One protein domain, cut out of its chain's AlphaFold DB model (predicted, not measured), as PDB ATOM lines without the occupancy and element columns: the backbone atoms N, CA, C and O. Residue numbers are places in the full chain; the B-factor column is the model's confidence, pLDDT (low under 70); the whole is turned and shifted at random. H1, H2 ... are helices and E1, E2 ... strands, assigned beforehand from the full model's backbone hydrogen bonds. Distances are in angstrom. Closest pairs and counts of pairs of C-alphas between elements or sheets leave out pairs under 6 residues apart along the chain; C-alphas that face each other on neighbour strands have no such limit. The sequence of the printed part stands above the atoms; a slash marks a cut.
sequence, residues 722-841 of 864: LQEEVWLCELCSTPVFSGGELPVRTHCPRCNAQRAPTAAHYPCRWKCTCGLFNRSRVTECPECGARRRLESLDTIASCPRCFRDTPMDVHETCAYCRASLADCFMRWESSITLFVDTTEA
ATOM      1  N   LEU A 722      -6.572  31.871 -54.962       86.75
ATOM      2  CA  LEU A 722      -7.852  31.234 -54.638       86.75
ATOM      3  C   LEU A 722      -8.325  30.273 -55.742       86.75
ATOM      4  O   LEU A 722      -9.306  29.563 -55.537       86.75
ATOM      5  N   GLN A 723      -7.619  30.219 -56.876       88.12
ATOM      6  CA  GLN A 723      -7.809  29.217 -57.925       88.12
ATOM      7  C   GLN A 723      -7.097  27.881 -57.612       88.12
ATOM      8  O   GLN A 723      -7.255  26.935 -58.380       88.12
ATOM      9  N   GLU A 724      -6.320  27.765 -56.517       88.31
ATOM     10  CA  GLU A 724      -5.833  26.459 -56.031       88.31
ATOM     11  C   GLU A 724      -7.022  25.698 -55.405       88.31
ATOM     12  O   GLU A 724      -7.499  26.033 -54.321       88.31
ATOM     13  N   GLU A 725      -7.514  24.665 -56.082       90.38
ATOM     14  CA  GLU A 725      -8.650  23.805 -55.714       90.38
ATOM     15  C   GLU A 725      -8.196  22.381 -55.341       90.38
ATOM     16  O   GLU A 725      -7.177  21.878 -55.822       90.38
ATOM     17  N   VAL A 726      -8.986  21.707 -54.503       89.00
ATOM     18  CA  VAL A 726      -8.938  20.253 -54.313       89.00
ATOM     19  C   VAL A 726     -10.183  19.657 -54.950       89.00
ATOM     20  O   VAL A 726     -11.295  20.081 -54.640       89.00
ATOM     21  N   TRP A 727     -10.016  18.628 -55.777       90.19
ATOM     22  CA  TRP A 727     -11.110  17.742 -56.178       90.19
ATOM     23  C   TRP A 727     -10.821  16.299 -55.759       90.19
ATOM     24  O   TRP A 727      -9.661  15.881 -55.701       90.19
ATOM     25  N   LEU A 728     -11.865  15.528 -55.446       86.75
ATOM     26  CA  LEU A 728     -11.726  14.109 -55.119       86.75
ATOM     27  C   LEU A 728     -11.889  13.205 -56.334       86.75
ATOM     28  O   LEU A 728     -12.864  13.289 -57.074       86.75
ATOM     29  N   CYS A 729     -10.971  12.254 -56.490       86.50
ATOM     30  CA  CYS A 729     -11.156  11.182 -57.455       86.50
ATOM     31  C   CYS A 729     -12.175  10.149 -56.958       86.50
ATOM     32  O   CYS A 729     -11.859   9.340 -56.086       86.50
ATOM     33  N   GLU A 730     -13.349  10.120 -57.587       85.25
ATOM     34  CA  GLU A 730     -14.452   9.195 -57.296       85.25
ATOM     35  C   GLU A 730     -14.027   7.708 -57.285       85.25
ATOM     36  O   GLU A 730     -14.529   6.933 -56.478       85.25
ATOM     37  N   LEU A 731     -13.044   7.301 -58.106       83.19
ATOM     38  CA  LEU A 731     -12.592   5.898 -58.175       83.19
ATOM     39  C   LEU A 731     -11.627   5.466 -57.054       83.19
ATOM     40  O   LEU A 731     -11.381   4.268 -56.897       83.19
ATOM     41  N   CYS A 732     -10.993   6.396 -56.330       78.31
ATOM     42  CA  CYS A 732      -9.958   6.043 -55.340       78.31
ATOM     43  C   CYS A 732      -9.833   7.003 -54.143       78.31
ATOM     44  O   CYS A 732      -8.808   6.985 -53.453       78.31
ATOM     45  N   SER A 733     -10.836   7.862 -53.936       82.31
ATOM     46  CA  SER A 733     -10.968   8.866 -52.863       82.31
ATOM     47  C   SER A 733      -9.731   9.741 -52.626       82.31
ATOM     48  O   SER A 733      -9.528  10.272 -51.539       82.31
ATOM     49  N   THR A 734      -8.863   9.863 -53.629       79.50
ATOM     50  CA  THR A 734      -7.564  10.527 -53.488       79.50
ATOM     51  C   THR A 734      -7.709  12.006 -53.840       79.50
ATOM     52  O   THR A 734      -8.283  12.300 -54.894       79.50
ATOM     53  N   PRO A 735      -7.198  12.927 -53.000       83.81
ATOM     54  CA  PRO A 735      -7.261  14.357 -53.266       83.81
ATOM     55  C   PRO A 735      -6.368  14.729 -54.439       83.81
ATOM     56  O   PRO A 735      -5.241  14.242 -54.578       83.81
ATOM     57  N   VAL A 736      -6.860  15.636 -55.272       84.81
ATOM     58  CA  VAL A 736      -6.124  16.154 -56.417       84.81
ATOM     59  C   VAL A 736      -6.096  17.672 -56.328       84.81
ATOM     60  O   VAL A 736      -7.072  18.350 -56.632       84.81
ATOM     61  N   PHE A 737      -4.946  18.187 -55.900       86.12
ATOM     62  CA  PHE A 737      -4.642  19.613 -55.918       86.12
ATOM     63  C   PHE A 737      -4.435  20.074 -57.369       86.12
ATOM     64  O   PHE A 737      -3.696  19.438 -58.134       86.12
ATOM     65  N   SER A 738      -5.115  21.153 -57.745       86.50
ATOM     66  CA  SER A 738      -5.284  21.642 -59.115       86.50
ATOM     67  C   SER A 738      -5.383  23.173 -59.107       86.50
ATOM     68  O   SER A 738      -5.835  23.747 -58.124       86.50
ATOM     69  N   GLY A 739      -4.957  23.840 -60.181       85.31
ATOM     70  CA  GLY A 739      -5.142  25.285 -60.355       85.31
ATOM     71  C   GLY A 739      -4.255  26.195 -59.492       85.31
ATOM     72  O   GLY A 739      -3.424  25.754 -58.693       85.31
ATOM     73  N   GLY A 740      -4.406  27.503 -59.708       84.62
ATOM     74  CA  GLY A 740      -3.525  28.539 -59.168       84.62
ATOM     75  C   GLY A 740      -2.076  28.373 -59.642       84.62
ATOM     76  O   GLY A 740      -1.818  28.221 -60.835       84.62
ATOM     77  N   GLU A 741      -1.123  28.332 -58.703       75.12
ATOM     78  CA  GLU A 741       0.282  27.975 -58.983       75.12
ATOM     79  C   GLU A 741       0.454  26.562 -59.576       75.12
ATOM     80  O   GLU A 741       1.502  26.251 -60.149       75.12
ATOM     81  N   LEU A 742      -0.522  25.666 -59.384       74.94
ATOM     82  CA  LEU A 742      -0.464  24.297 -59.883       74.94
ATOM     83  C   LEU A 742      -1.116  24.204 -61.269       74.94
ATOM     84  O   LEU A 742      -2.176  24.789 -61.498       74.94
ATOM     85  N   PRO A 743      -0.565  23.396 -62.196       76.00
ATOM     86  CA  PRO A 743      -1.247  23.120 -63.453       76.00
ATOM     87  C   PRO A 743      -2.615  22.486 -63.170       76.00
ATOM     88  O   PRO A 743      -2.704  21.518 -62.408       76.00
ATOM     89  N   VAL A 744      -3.668  23.034 -63.786       85.06
ATOM     90  CA  VAL A 744      -5.049  22.535 -63.679       85.06
ATOM     91  C   VAL A 744      -5.092  21.055 -64.057       85.06
ATOM     92  O   VAL A 744      -4.578  20.654 -65.103       85.06
ATOM     93  N   ARG A 745      -5.687  20.223 -63.196       80.88
ATOM     94  CA  ARG A 745      -5.690  18.765 -63.361       80.88
ATOM     95  C   ARG A 745      -7.066  18.243 -63.716       80.88
ATOM     96  O   ARG A 745      -7.964  18.217 -62.882       80.88
ATOM     97  N   THR A 746      -7.174  17.710 -64.926       88.69
ATOM     98  CA  THR A 746      -8.331  16.936 -65.394       88.69
ATOM     99  C   THR A 746      -8.235  15.445 -65.062       88.69
ATOM    100  O   THR A 746      -9.169  14.719 -65.372       88.69
ATOM    101  N   HIS A 747      -7.136  14.967 -64.461       86.69
ATOM    102  CA  HIS A 747      -6.879  13.542 -64.208       86.69
ATOM    103  C   HIS A 747      -6.248  13.282 -62.828       86.69
ATOM    104  O   HIS A 747      -5.421  14.059 -62.341       86.69
ATOM    105  N   CYS A 748      -6.624  12.165 -62.201       81.94
ATOM    106  CA  CYS A 748      -6.156  11.754 -60.882       81.94
ATOM    107  C   CYS A 748      -4.782  11.072 -60.969       81.94
ATOM    108  O   CYS A 748      -4.647  10.062 -61.660       81.94
ATOM    109  N   PRO A 749      -3.770  11.517 -60.206       68.50
ATOM    110  CA  PRO A 749      -2.418  10.976 -60.317       68.50
ATOM    111  C   PRO A 749      -2.232   9.545 -59.794       68.50
ATOM    112  O   PRO A 749      -1.179   8.964 -60.036       68.50
ATOM    113  N   ARG A 750      -3.202   8.982 -59.056       73.44
ATOM    114  CA  ARG A 750      -3.088   7.649 -58.435       73.44
ATOM    115  C   ARG A 750      -3.637   6.518 -59.305       73.44
ATOM    116  O   ARG A 750      -3.100   5.417 -59.272       73.44
ATOM    117  N   CYS A 751      -4.716   6.772 -60.043       76.81
ATOM    118  CA  CYS A 751      -5.409   5.772 -60.867       76.81
ATOM    119  C   CYS A 751      -5.602   6.200 -62.331       76.81
ATOM    120  O   CYS A 751      -6.198   5.457 -63.103       76.81
ATOM    121  N   ASN A 752      -5.127   7.395 -62.702       79.69
ATOM    122  CA  ASN A 752      -5.309   8.033 -64.008       79.69
ATOM    123  C   ASN A 752      -6.775   8.213 -64.457       79.69
ATOM    124  O   ASN A 752      -7.039   8.408 -65.638       79.69
ATOM    125  N   ALA A 753      -7.736   8.173 -63.528       79.94
ATOM    126  CA  ALA A 753      -9.129   8.490 -63.827       79.94
ATOM    127  C   ALA A 753      -9.298   9.986 -64.119       79.94
ATOM    128  O   ALA A 753      -8.744  10.821 -63.398       79.94
ATOM    129  N   GLN A 754     -10.085  10.319 -65.137       88.19
ATOM    130  CA  GLN A 754     -10.498  11.691 -65.418       88.19
ATOM    131  C   GLN A 754     -11.338  12.252 -64.252       88.19
ATOM    132  O   GLN A 754     -12.012  11.507 -63.538       88.19
ATOM    133  N   ARG A 755     -11.291  13.570 -64.039       90.25
ATOM    134  CA  ARG A 755     -12.188  14.291 -63.130       90.25
ATOM    135  C   ARG A 755     -13.592  14.260 -63.725       90.25
ATOM    136  O   ARG A 755     -13.826  14.887 -64.755       90.25
ATOM    137  N   ALA A 756     -14.515  13.558 -63.077       86.69
ATOM    138  CA  ALA A 756     -15.927  13.646 -63.426       86.69
ATOM    139  C   ALA A 756     -16.456  15.074 -63.166       86.69
ATOM    140  O   ALA A 756     -15.989  15.723 -62.226       86.69
ATOM    141  N   PRO A 757     -17.452  15.572 -63.919       84.38
ATOM    142  CA  PRO A 757     -18.107  16.847 -63.608       84.38
ATOM    143  C   PRO A 757     -18.766  16.861 -62.218       84.38
ATOM    144  O   PRO A 757     -18.862  17.907 -61.591       84.38
ATOM    145  N   THR A 758     -19.174  15.686 -61.728       81.38
ATOM    146  CA  THR A 758     -19.720  15.432 -60.385       81.38
ATOM    147  C   THR A 758     -18.664  15.345 -59.283       81.38
ATOM    148  O   THR A 758     -19.029  15.266 -58.110       81.38
ATOM    149  N   ALA A 759     -17.371  15.355 -59.629       85.25
ATOM    150  CA  ALA A 759     -16.297  15.161 -58.670       85.25
ATOM    151  C   ALA A 759     -16.288  16.301 -57.645       85.25
ATOM    152  O   ALA A 759     -15.915  17.440 -57.946       85.25
ATOM    153  N   ALA A 760     -16.689  15.955 -56.423       85.69
ATOM    154  CA  ALA A 760     -16.767  16.842 -55.276       85.69
ATOM    155  C   ALA A 760     -15.466  17.644 -55.102       85.69
ATOM    156  O   ALA A 760     -14.378  17.068 -54.964       85.69
ATOM    157  N   HIS A 761     -15.582  18.974 -55.135       88.69
ATOM    158  CA  HIS A 761     -14.442  19.884 -55.161       88.69
ATOM    159  C   HIS A 761     -14.684  21.163 -54.355       88.69
ATOM    160  O   HIS A 761     -15.815  21.529 -54.040       88.69
ATOM    161  N   TYR A 762     -13.587  21.799 -53.951       89.38
ATOM    162  CA  TYR A 762     -13.573  22.969 -53.076       89.38
ATOM    163  C   TYR A 762     -12.253  23.739 -53.221       89.38
ATOM    164  O   TYR A 762     -11.218  23.130 -53.511       89.38
ATOM    165  N   PRO A 763     -12.223  25.060 -52.976       90.19
ATOM    166  CA  PRO A 763     -10.970  25.805 -52.966       90.19
ATOM    167  C   PRO A 763     -10.099  25.353 -51.783       90.19
ATOM    168  O   PRO A 763     -10.595  25.128 -50.676       90.19
ATOM    169  N   CYS A 764      -8.782  25.246 -51.982       87.88
ATOM    170  CA  CYS A 764      -7.812  24.853 -50.948       87.88
ATOM    171  C   CYS A 764      -7.786  25.824 -49.760       87.88
ATOM    172  O   CYS A 764      -7.344  25.473 -48.659       87.88
ATOM    173  N   ARG A 765      -8.206  27.070 -49.996       90.31
ATOM    174  CA  ARG A 765      -8.145  28.188 -49.058       90.31
ATOM    175  C   ARG A 765      -9.385  29.063 -49.153       90.31
ATOM    176  O   ARG A 765     -10.066  29.088 -50.170       90.31
ATOM    177  N   TRP A 766      -9.639  29.816 -48.091       91.75
ATOM    178  CA  TRP A 766     -10.688  30.830 -48.041       91.75
ATOM    179  C   TRP A 766     -10.198  32.086 -47.325       91.75
ATOM    180  O   TRP A 766      -9.296  32.034 -46.487       91.75
ATOM    181  N   LYS A 767     -10.798  33.228 -47.655       94.50
ATOM    182  CA  LYS A 767     -10.396  34.545 -47.153       94.50
ATOM    183  C   LYS A 767     -11.371  35.007 -46.064       94.50
ATOM    184  O   LYS A 767     -12.560  35.141 -46.341       94.50
ATOM    185  N   CYS A 768     -10.908  35.260 -44.833       94.94
ATOM    186  CA  CYS A 768     -11.745  35.975 -43.857       94.94
ATOM    187  C   CYS A 768     -11.997  37.408 -44.351       94.94
ATOM    188  O   CYS A 768     -11.174  37.998 -45.050       94.94
ATOM    189  N   THR A 769     -13.098  38.008 -43.904       93.50
ATOM    190  CA  THR A 769     -13.377  39.446 -44.001       93.50
ATOM    191  C   THR A 769     -12.264  40.348 -43.436       93.50
ATOM    192  O   THR A 769     -12.178  41.500 -43.846       93.50
ATOM    193  N   CYS A 770     -11.371  39.850 -42.565       94.25
ATOM    194  CA  CYS A 770     -10.148  40.553 -42.135       94.25
ATOM    195  C   CYS A 770      -8.985  40.499 -43.152       94.25
ATOM    196  O   CYS A 770      -7.932  41.084 -42.916       94.25
ATOM    197  N   GLY A 771      -9.149  39.777 -44.263       93.50
ATOM    198  CA  GLY A 771      -8.156  39.595 -45.323       93.50
ATOM    199  C   GLY A 771      -7.308  38.320 -45.226       93.50
ATOM    200  O   GLY A 771      -6.681  37.967 -46.222       93.50
ATOM    201  N   LEU A 772      -7.295  37.621 -44.083       94.00
ATOM    202  CA  LEU A 772      -6.454  36.437 -43.840       94.00
ATOM    203  C   LEU A 772      -6.889  35.213 -44.672       94.00
ATOM    204  O   LEU A 772      -8.078  34.903 -44.736       94.00
ATOM    205  N   PHE A 773      -5.927  34.491 -45.261       93.00
ATOM    206  CA  PHE A 773      -6.155  33.338 -46.148       93.00
ATOM    207  C   PHE A 773      -5.977  31.987 -45.427       93.00
ATOM    208  O   PHE A 773      -4.900  31.381 -45.432       93.00
ATOM    209  N   ASN A 774      -7.055  31.487 -44.835       92.00
ATOM    210  CA  ASN A 774      -7.092  30.230 -44.088       92.00
ATOM    211  C   ASN A 774      -7.088  28.998 -45.010       92.00
ATOM    212  O   ASN A 774      -7.548  29.073 -46.148       92.00
ATOM    213  N   ARG A 775      -6.622  27.838 -44.516       89.06
ATOM    214  CA  ARG A 775      -6.854  26.537 -45.182       89.06
ATOM    215  C   ARG A 775      -8.353  26.209 -45.170       89.06
ATOM    216  O   ARG A 775      -9.030  26.514 -44.191       89.06
ATOM    217  N   SER A 776      -8.850  25.510 -46.189       88.62
ATOM    218  CA  SER A 776     -10.238  25.024 -46.265       88.62
ATOM    219  C   SER A 776     -10.702  24.293 -44.998       88.62
ATOM    220  O   SER A 776     -11.808  24.546 -44.530       88.62
ATOM    221  N   ARG A 777      -9.852  23.467 -44.372       85.19
ATOM    222  CA  ARG A 777     -10.195  22.725 -43.142       85.19
ATOM    223  C   ARG A 777     -10.506  23.586 -41.919       85.19
ATOM    224  O   ARG A 777     -11.305  23.185 -41.080       85.19
ATOM    225  N   VAL A 778      -9.945  24.792 -41.852       87.44
ATOM    226  CA  VAL A 778     -10.150  25.739 -40.748       87.44
ATOM    227  C   VAL A 778     -11.570  26.307 -40.831       87.44
ATOM    228  O   VAL A 778     -11.883  27.057 -41.755       87.44
ATOM    229  N   THR A 779     -12.433  25.920 -39.890       88.62
ATOM    230  CA  THR A 779     -13.853  26.314 -39.807       88.62
ATOM    231  C   THR A 779     -14.059  27.760 -39.377       88.62
ATOM    232  O   THR A 779     -15.033  28.381 -39.794       88.62
ATOM    233  N   GLU A 780     -13.160  28.304 -38.562       92.88
ATOM    234  CA  GLU A 780     -13.211  29.660 -38.014       92.88
ATOM    235  C   GLU A 780     -11.813  30.272 -38.086       92.88
ATOM    236  O   GLU A 780     -10.817  29.626 -37.772       92.88
ATOM    237  N   CYS A 781     -11.715  31.511 -38.559       94.31
ATOM    238  CA  CYS A 781     -10.427  32.174 -38.734       94.31
ATOM    239  C   CYS A 781      -9.795  32.529 -37.372       94.31
ATOM    240  O   CYS A 781     -10.455  33.207 -36.578       94.31
ATOM    241  N   PRO A 782      -8.514  32.188 -37.127       91.75
ATOM    242  CA  PRO A 782      -7.876  32.337 -35.816       91.75
ATOM    243  C   PRO A 782      -7.702  33.794 -35.356       91.75
ATOM    244  O   PRO A 782      -7.525  34.032 -34.168       91.75
ATOM    245  N   GLU A 783      -7.756  34.771 -36.267       93.38
ATOM    246  CA  GLU A 783      -7.650  36.199 -35.921       93.38
ATOM    247  C   GLU A 783      -9.007  36.888 -35.740       93.38
ATOM    248  O   GLU A 783      -9.168  37.730 -34.863       93.38
ATOM    249  N   CYS A 784      -9.969  36.590 -36.620       95.44
ATOM    250  CA  CYS A 784     -11.210  37.362 -36.735       95.44
ATOM    251  C   CYS A 784     -12.430  36.649 -36.129       95.44
ATOM    252  O   CYS A 784     -13.504  37.246 -36.085       95.44
ATOM    253  N   GLY A 785     -12.315  35.367 -35.755       94.94
ATOM    254  CA  GLY A 785     -13.425  34.524 -35.285       94.94
ATOM    255  C   GLY A 785     -14.530  34.267 -36.322       94.94
ATOM    256  O   GLY A 785     -15.470  33.523 -36.059       94.94
ATOM    257  N   ALA A 786     -14.456  34.870 -37.513       92.94
ATOM    258  CA  ALA A 786     -15.464  34.681 -38.545       92.94
ATOM    259  C   ALA A 786     -15.411  33.250 -39.086       92.94
ATOM    260  O   ALA A 786     -14.334  32.715 -39.370       92.94
ATOM    261  N   ARG A 787     -16.593  32.657 -39.269       90.94
ATOM    262  CA  ARG A 787     -16.759  31.326 -39.851       90.94
ATOM    263  C   ARG A 787     -16.384  31.306 -41.338       90.94
ATOM    264  O   ARG A 787     -16.617  32.275 -42.066       90.94
ATOM    265  N   ARG A 788     -15.839  30.167 -41.764       91.88
ATOM    266  CA  ARG A 788     -15.496  29.790 -43.137       91.88
ATOM    267  C   ARG A 788     -16.619  30.090 -44.126       91.88
ATOM    268  O   ARG A 788     -17.796  29.892 -43.835       91.88
ATOM    269  N   ARG A 789     -16.211  30.523 -45.320       87.69
ATOM    270  CA  ARG A 789     -17.039  30.655 -46.523       87.69
ATOM    271  C   ARG A 789     -16.236  30.138 -47.708       87.69
ATOM    272  O   ARG A 789     -15.158  30.657 -47.979       87.69
ATOM    273  N   LEU A 790     -16.736  29.104 -48.375       86.81
ATOM    274  CA  LEU A 790     -16.108  28.508 -49.554       86.81
ATOM    275  C   LEU A 790     -16.952  28.897 -50.774       86.81
ATOM    276  O   LEU A 790     -17.947  28.249 -51.070       86.81
ATOM    277  N   GLU A 791     -16.598  30.004 -51.429       79.94
ATOM    278  CA  GLU A 791     -17.419  30.619 -52.493       79.94
ATOM    279  C   GLU A 791     -17.539  29.745 -53.755       79.94
ATOM    280  O   GLU A 791     -18.525  29.846 -54.478       79.94
ATOM    281  N   SER A 792     -16.572  28.849 -53.976       76.94
ATOM    282  CA  SER A 792     -16.545  27.828 -55.032       76.94
ATOM    283  C   SER A 792     -16.694  26.398 -54.485       76.94
ATOM    284  O   SER A 792     -16.092  25.457 -55.000       76.94
ATOM    285  N   LEU A 793     -17.466  26.220 -53.407       81.44
ATOM    286  CA  LEU A 793     -17.904  24.898 -52.958       81.44
ATOM    287  C   LEU A 793     -19.121  24.455 -53.779       81.44
ATOM    288  O   LEU A 793     -20.229  24.933 -53.544       81.44
ATOM    289  N   ASP A 794     -18.900  23.529 -54.709       74.00
ATOM    290  CA  ASP A 794     -19.964  22.815 -55.415       74.00
ATOM    291  C   ASP A 794     -19.789  21.309 -55.193       74.00
ATOM    292  O   ASP A 794     -18.913  20.644 -55.756       74.00
ATOM    293  N   THR A 795     -20.583  20.778 -54.265       80.81
ATOM    294  CA  THR A 795     -20.622  19.352 -53.946       80.81
ATOM    295  C   THR A 795     -21.957  18.975 -53.322       80.81
ATOM    296  O   THR A 795     -22.570  19.746 -52.580       80.81
ATOM    297  N   ILE A 796     -22.380  17.740 -53.565       84.38
ATOM    298  CA  ILE A 796     -23.514  17.116 -52.885       84.38
ATOM    299  C   ILE A 796     -22.994  16.375 -51.644       84.38
ATOM    300  O   ILE A 796     -21.916  15.782 -51.677       84.38
ATOM    301  N   ALA A 797     -23.746  16.415 -50.544       85.19
ATOM    302  CA  ALA A 797     -23.454  15.670 -49.322       85.19
ATOM    303  C   ALA A 797     -24.739  15.107 -48.694       85.19
ATOM    304  O   ALA A 797     -25.736  15.817 -48.547       85.19
ATOM    305  N   SER A 798     -24.716  13.845 -48.263       86.31
ATOM    306  CA  SER A 798     -25.832  13.214 -47.547       86.31
ATOM    307  C   SER A 798     -25.920  13.756 -46.116       86.31
ATOM    308  O   SER A 798     -25.027  13.535 -45.296       86.31
ATOM    309  N   CYS A 799     -26.990  14.481 -45.777       86.44
ATOM    310  CA  CYS A 799     -27.099  15.111 -44.460       86.44
ATOM    311  C   CYS A 799     -27.266  14.067 -43.331       86.44
ATOM    312  O   CYS A 799     -28.262  13.341 -43.329       86.44
ATOM    313  N   PRO A 800     -26.407  14.047 -42.291       82.06
ATOM    314  CA  PRO A 800     -26.428  13.018 -41.244       82.06
ATOM    315  C   PRO A 800     -27.643  13.095 -40.303       82.06
ATOM    316  O   PRO A 800     -27.837  12.200 -39.487       82.06
ATOM    317  N   ARG A 801     -28.452  14.162 -40.384       87.94
ATOM    318  CA  ARG A 801     -29.656  14.350 -39.556       87.94
ATOM    319  C   ARG A 801     -30.951  13.906 -40.246       87.94
ATOM    320  O   ARG A 801     -31.915  13.590 -39.556       87.94
ATOM    321  N   CYS A 802     -31.007  13.927 -41.578       90.06
ATOM    322  CA  CYS A 802     -32.227  13.603 -42.334       90.06
ATOM    323  C   CYS A 802     -32.015  12.661 -43.527       90.06
ATOM    324  O   CYS A 802     -32.981  12.379 -44.232       90.06
ATOM    325  N   PHE A 803     -30.784  12.188 -43.748       88.19
ATOM    326  CA  PHE A 803     -30.399  11.211 -44.775       88.19
ATOM    327  C   PHE A 803     -30.839  11.585 -46.200       88.19
ATOM    328  O   PHE A 803     -31.084  10.719 -47.033       88.19
ATOM    329  N   ARG A 804     -30.936  12.892 -46.477       85.06
ATOM    330  CA  ARG A 804     -31.157  13.439 -47.817       85.06
ATOM    331  C   ARG A 804     -29.875  14.053 -48.339       85.06
ATOM    332  O   ARG A 804     -29.231  14.829 -47.627       85.06
ATOM    333  N   ASP A 805     -29.571  13.745 -49.587       87.69
ATOM    334  CA  ASP A 805     -28.529  14.407 -50.353       87.69
ATOM    335  C   ASP A 805     -28.909  15.866 -50.579       87.69
ATOM    336  O   ASP A 805     -29.991  16.179 -51.068       87.69
ATOM    337  N   THR A 806     -28.035  16.767 -50.154       88.25
ATOM    338  CA  THR A 806     -28.214  18.216 -50.243       88.25
ATOM    339  C   THR A 806     -26.993  18.799 -50.944       88.25
ATOM    340  O   THR A 806     -25.881  18.352 -50.652       88.25
ATOM    341  N   PRO A 807     -27.147  19.802 -51.828       86.69
ATOM    342  CA  PRO A 807     -26.008  20.637 -52.180       86.69
ATOM    343  C   PRO A 807     -25.456  21.249 -50.887       86.69
ATOM    344  O   PRO A 807     -26.223  21.586 -49.974       86.69
ATOM    345  N   MET A 808     -24.135  21.327 -50.786       84.88
ATOM    346  CA  MET A 808     -23.435  21.949 -49.673       84.88
ATOM    347  C   MET A 808     -22.850  23.265 -50.176       84.88
ATOM    348  O   MET A 808     -21.904  23.271 -50.951       84.88
ATOM    349  N   ASP A 809     -23.472  24.365 -49.768       83.38
ATOM    350  CA  ASP A 809     -23.186  25.716 -50.240       83.38
ATOM    351  C   ASP A 809     -22.226  26.475 -49.305       83.38
ATOM    352  O   ASP A 809     -21.754  25.960 -48.288       83.38
ATOM    353  N   VAL A 810     -22.000  27.756 -49.611       84.38
ATOM    354  CA  VAL A 810     -21.197  28.707 -48.818       84.38
ATOM    355  C   VAL A 810     -21.664  28.830 -47.349       84.38
ATOM    356  O   VAL A 810     -20.918  29.339 -46.511       84.38
ATOM    357  N   HIS A 811     -22.882  28.387 -47.013       85.44
ATOM    358  CA  HIS A 811     -23.421  28.391 -45.650       85.44
ATOM    359  C   HIS A 811     -23.190  27.076 -44.892       85.44
ATOM    360  O   HIS A 811     -23.334  27.061 -43.667       85.44
ATOM    361  N   GLU A 812     -22.843  25.988 -45.587       88.62
ATOM    362  CA  GLU A 812     -22.682  24.641 -45.032       88.62
ATOM    363  C   GLU A 812     -23.905  24.203 -44.204       88.62
ATOM    364  O   GLU A 812     -23.774  23.754 -43.059       88.62
ATOM    365  N   THR A 813     -25.116  24.356 -44.751       91.75
ATOM    366  CA  THR A 813     -26.347  23.881 -44.092       91.75
ATOM    367  C   THR A 813     -27.185  23.000 -45.004       91.75
ATOM    368  O   THR A 813     -27.290  23.238 -46.201       91.75
ATOM    369  N   CYS A 814     -27.832  21.984 -44.434       91.56
ATOM    370  CA  CYS A 814     -28.734  21.129 -45.196       91.56
ATOM    371  C   CYS A 814     -29.978  21.897 -45.655       91.56
ATOM    372  O   CYS A 814     -30.737  22.397 -44.820       91.56
ATOM    373  N   ALA A 815     -30.250  21.891 -46.963       94.00
ATOM    374  CA  ALA A 815     -31.418  22.543 -47.555       94.00
ATOM    375  C   ALA A 815     -32.754  22.084 -46.930       94.00
ATOM    376  O   ALA A 815     -33.667  22.891 -46.761       94.00
ATOM    377  N   TYR A 816     -32.853  20.807 -46.530       92.69
ATOM    378  CA  TYR A 816     -34.086  20.199 -46.014       92.69
ATOM    379  C   TYR A 816     -34.313  20.368 -44.508       92.69
ATOM    380  O   TYR A 816     -35.454  20.534 -44.090       92.69
ATOM    381  N   CYS A 817     -33.267  20.274 -43.677       92.88
ATOM    382  CA  CYS A 817     -33.414  20.262 -42.210       92.88
ATOM    383  C   CYS A 817     -32.593  21.333 -41.472       92.88
ATOM    384  O   CYS A 817     -32.603  21.364 -40.241       92.88
ATOM    385  N   ARG A 818     -31.867  22.188 -42.210       94.25
ATOM    386  CA  ARG A 818     -31.020  23.290 -41.712       94.25
ATOM    387  C   ARG A 818     -29.961  22.891 -40.672       94.25
ATOM    388  O   ARG A 818     -29.387  23.752 -40.013       94.25
ATOM    389  N   ALA A 819     -29.656  21.598 -40.544       90.06
ATOM    390  CA  ALA A 819     -28.508  21.128 -39.777       90.06
ATOM    391  C   ALA A 819     -27.200  21.629 -40.408       90.06
ATOM    392  O   ALA A 819     -27.096  21.692 -41.635       90.06
ATOM    393  N   SER A 820     -26.211  21.945 -39.568       90.38
ATOM    394  CA  SER A 820     -24.854  22.257 -40.025       90.38
ATOM    395  C   SER A 820     -24.231  21.039 -40.710       90.38
ATOM    396  O   SER A 820     -24.392  19.910 -40.248       90.38
ATOM    397  N   LEU A 821     -23.511  21.288 -41.799       87.75
ATOM    398  CA  LEU A 821     -22.719  20.316 -42.549       87.75
ATOM    399  C   LEU A 821     -21.207  20.538 -42.353       87.75
ATOM    400  O   LEU A 821     -20.408  19.810 -42.934       87.75
ATOM    401  N   ALA A 822     -20.799  21.493 -41.505       86.50
ATOM    402  CA  ALA A 822     -19.387  21.746 -41.193       86.50
ATOM    403  C   ALA A 822     -18.660  20.480 -40.713       86.50
ATOM    404  O   ALA A 822     -17.550  20.206 -41.163       86.50
ATOM    405  N   ASP A 823     -19.309  19.679 -39.862       81.94
ATOM    406  CA  ASP A 823     -18.776  18.402 -39.371       81.94
ATOM    407  C   ASP A 823     -18.683  17.347 -40.480       81.94
ATOM    408  O   ASP A 823     -17.818  16.475 -40.435       81.94
ATOM    409  N   CYS A 824     -19.554  17.420 -41.491       80.12
ATOM    410  CA  CYS A 824     -19.486  16.564 -42.672       80.12
ATOM    411  C   CYS A 824     -18.263  16.935 -43.510       80.12
ATOM    412  O   CYS A 824     -17.458  16.057 -43.799       80.12
ATOM    413  N   PHE A 825     -18.073  18.226 -43.811       83.31
ATOM    414  CA  PHE A 825     -16.886  18.715 -44.516       83.31
ATOM    415  C   PHE A 825     -15.594  18.426 -43.734       83.31
ATOM    416  O   PHE A 825     -14.625  17.961 -44.323       83.31
ATOM    417  N   MET A 826     -15.572  18.612 -42.407       80.06
ATOM    418  CA  MET A 826     -14.397  18.275 -41.592       80.06
ATOM    419  C   MET A 826     -14.106  16.773 -41.567       80.06
ATOM    420  O   MET A 826     -12.960  16.390 -41.755       80.06
ATOM    421  N   ARG A 827     -15.108  15.899 -41.386       73.56
ATOM    422  CA  ARG A 827     -14.895  14.437 -41.442       73.56
ATOM    423  C   ARG A 827     -14.444  13.980 -42.824       73.56
ATOM    424  O   ARG A 827     -13.613  13.082 -42.924       73.56
ATOM    425  N   TRP A 828     -14.982  14.597 -43.871       74.81
ATOM    426  CA  TRP A 828     -14.599  14.360 -45.256       74.81
ATOM    427  C   TRP A 828     -13.137  14.760 -45.495       74.81
ATOM    428  O   TRP A 828     -12.362  13.937 -45.971       74.81
ATOM    429  N   GLU A 829     -12.713  15.944 -45.045       75.31
ATOM    430  CA  GLU A 829     -11.330  16.420 -45.184       75.31
ATOM    431  C   GLU A 829     -10.338  15.695 -44.253       75.31
ATOM    432  O   GLU A 829      -9.255  15.324 -44.689       75.31
ATOM    433  N   SER A 830     -10.726  15.317 -43.033       69.44
ATOM    434  CA  SER A 830      -9.892  14.461 -42.169       69.44
ATOM    435  C   SER A 830      -9.739  13.036 -42.723       69.44
ATOM    436  O   SER A 830      -8.682  12.427 -42.582       69.44
ATOM    437  N   SER A 831     -10.751  12.510 -43.426       60.59
ATOM    438  CA  SER A 831     -10.638  11.232 -44.156       60.59
ATOM    439  C   SER A 831      -9.666  11.317 -45.345       60.59
ATOM    440  O   SER A 831      -9.188  10.289 -45.825       60.59
ATOM    441  N   ILE A 832      -9.359  12.534 -45.805       63.56
ATOM    442  CA  ILE A 832      -8.345  12.829 -46.819       63.56
ATOM    443  C   ILE A 832      -6.960  12.982 -46.164       63.56
ATOM    444  O   ILE A 832      -5.994  12.387 -46.644       63.56
ATOM    445  N   THR A 833      -6.838  13.743 -45.066       52.91
ATOM    446  CA  THR A 833      -5.536  14.038 -44.430       52.91
ATOM    447  C   THR A 833      -5.008  12.950 -43.498       52.91
ATOM    448  O   THR A 833      -3.834  12.996 -43.145       52.91
ATOM    449  N   LEU A 834      -5.777  11.904 -43.178       50.25
ATOM    450  CA  LEU A 834      -5.258  10.712 -42.481       50.25
ATOM    451  C   LEU A 834      -4.133   9.978 -43.249       50.25
ATOM    452  O   LEU A 834      -3.364   9.235 -42.643       50.25
ATOM    453  N   PHE A 835      -3.990  10.225 -44.558       44.75
ATOM    454  CA  PHE A 835      -2.843   9.784 -45.368       44.75
ATOM    455  C   PHE A 835      -1.603  10.701 -45.271       44.75
ATOM    456  O   PHE A 835      -0.584  10.385 -45.878       44.75
ATOM    457  N   VAL A 836      -1.697  11.841 -44.582       44.19
ATOM    458  CA  VAL A 836      -0.685  12.918 -44.535       44.19
ATOM    459  C   VAL A 836      -0.195  13.147 -43.106       44.19
ATOM    460  O   VAL A 836       1.003  13.114 -42.856       44.19
ATOM    461  N   ASP A 837      -1.122  13.341 -42.169       40.31
ATOM    462  CA  ASP A 837      -0.828  13.860 -40.827       40.31
ATOM    463  C   ASP A 837      -0.320  12.751 -39.860       40.31
ATOM    464  O   ASP A 837      -0.133  12.990 -38.670       40.31
ATOM    465  N   THR A 838      -0.082  11.524 -40.349       43.34
ATOM    466  CA  THR A 838       0.433  10.385 -39.555       43.34
ATOM    467  C   THR A 838       1.951  10.398 -39.336       43.34
ATOM    468  O   THR A 838       2.433   9.617 -38.517       43.34
ATOM    469  N   THR A 839       2.700  11.269 -40.022       42.53
ATOM    470  CA  THR A 839       4.171  11.368 -39.910       42.53
ATOM    471  C   THR A 839       4.640  12.521 -39.017       42.53
ATOM    472  O   THR A 839       5.574  12.325 -38.247       42.53
ATOM    473  N   GLU A 840       3.963  13.681 -39.028       40.72
ATOM    474  CA  GLU A 840       4.324  14.838 -38.175       40.72
ATOM    475  C   GLU A 840       4.279  14.486 -36.668       40.72
ATOM    476  O   GLU A 840       5.035  15.028 -35.870       40.72
ATOM    477  N   ALA A 841       3.435  13.524 -36.272       40.91
ATOM    478  CA  ALA A 841       3.344  13.031 -34.894       40.91
ATOM    479  C   ALA A 841       4.464  12.049 -34.483       40.91
ATOM    480  O   ALA A 841       4.560  11.715 -33.304       40.91
TER     481      ALA A 841
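AT A GLANCE: This is residues 722 to 841 of the 864 residues of an uncharacterized protein of Leishmania martiniquensis (UniProt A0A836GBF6). With little regular structure, a three-stranded sheet, E2-E1-E3, runs on from E3 into hairpin E4-E5, and a long loop leads from E5 to a second hairpin, E6-E7; helix H1, after another long loop, grazes the sheet, and residues 836 to 841 stick out. The 120 printed residues have seven antiparallel strands, then one helix, 37 residues in these elements, mixed class. The whole is compact, radius of gyration of the C-alphas 14.7 A, spanning 37 by 35 by 30 A.

IN THESE COORDINATES: Find E1, residues 725 to 729, from C-alpha 725 at (-8.650, 23.805, -55.714); E2 is 734 to 738, E3 761 to 763, E4 765 to 767, E5 773 to 775, E6 796 to 798, E7 805 to 807. H1, 822 to 833, runs 16.2 A to C-alpha 833 at (-5.536, 14.038, -44.430).

HOW THE PARTS SIT: Look within hydrogen-bond range: N 736 and O 727 in hairpin E1 and E2, 2.8 A; N 726 and O 762 between E1 and E3, 2.8 A; N 766 and O 774 in hairpin E4 and E5, 2.9 A; N 797 and O 806 in hairpin E6 and E7, 2.9 A; every O i to N i+4 pair in H1. H1 only grazes the sheet, with residues 829 to 833; the closest C-alphas of E2 and H1, Pro 735 and Ile 832, are 6.7 A apart.

THE WHOLE: The printed part has no cut. Links E2 to E3, E5 to E6 and E7 to H1 are long. Confidence is under 70 at residues 749 and 830 to 841.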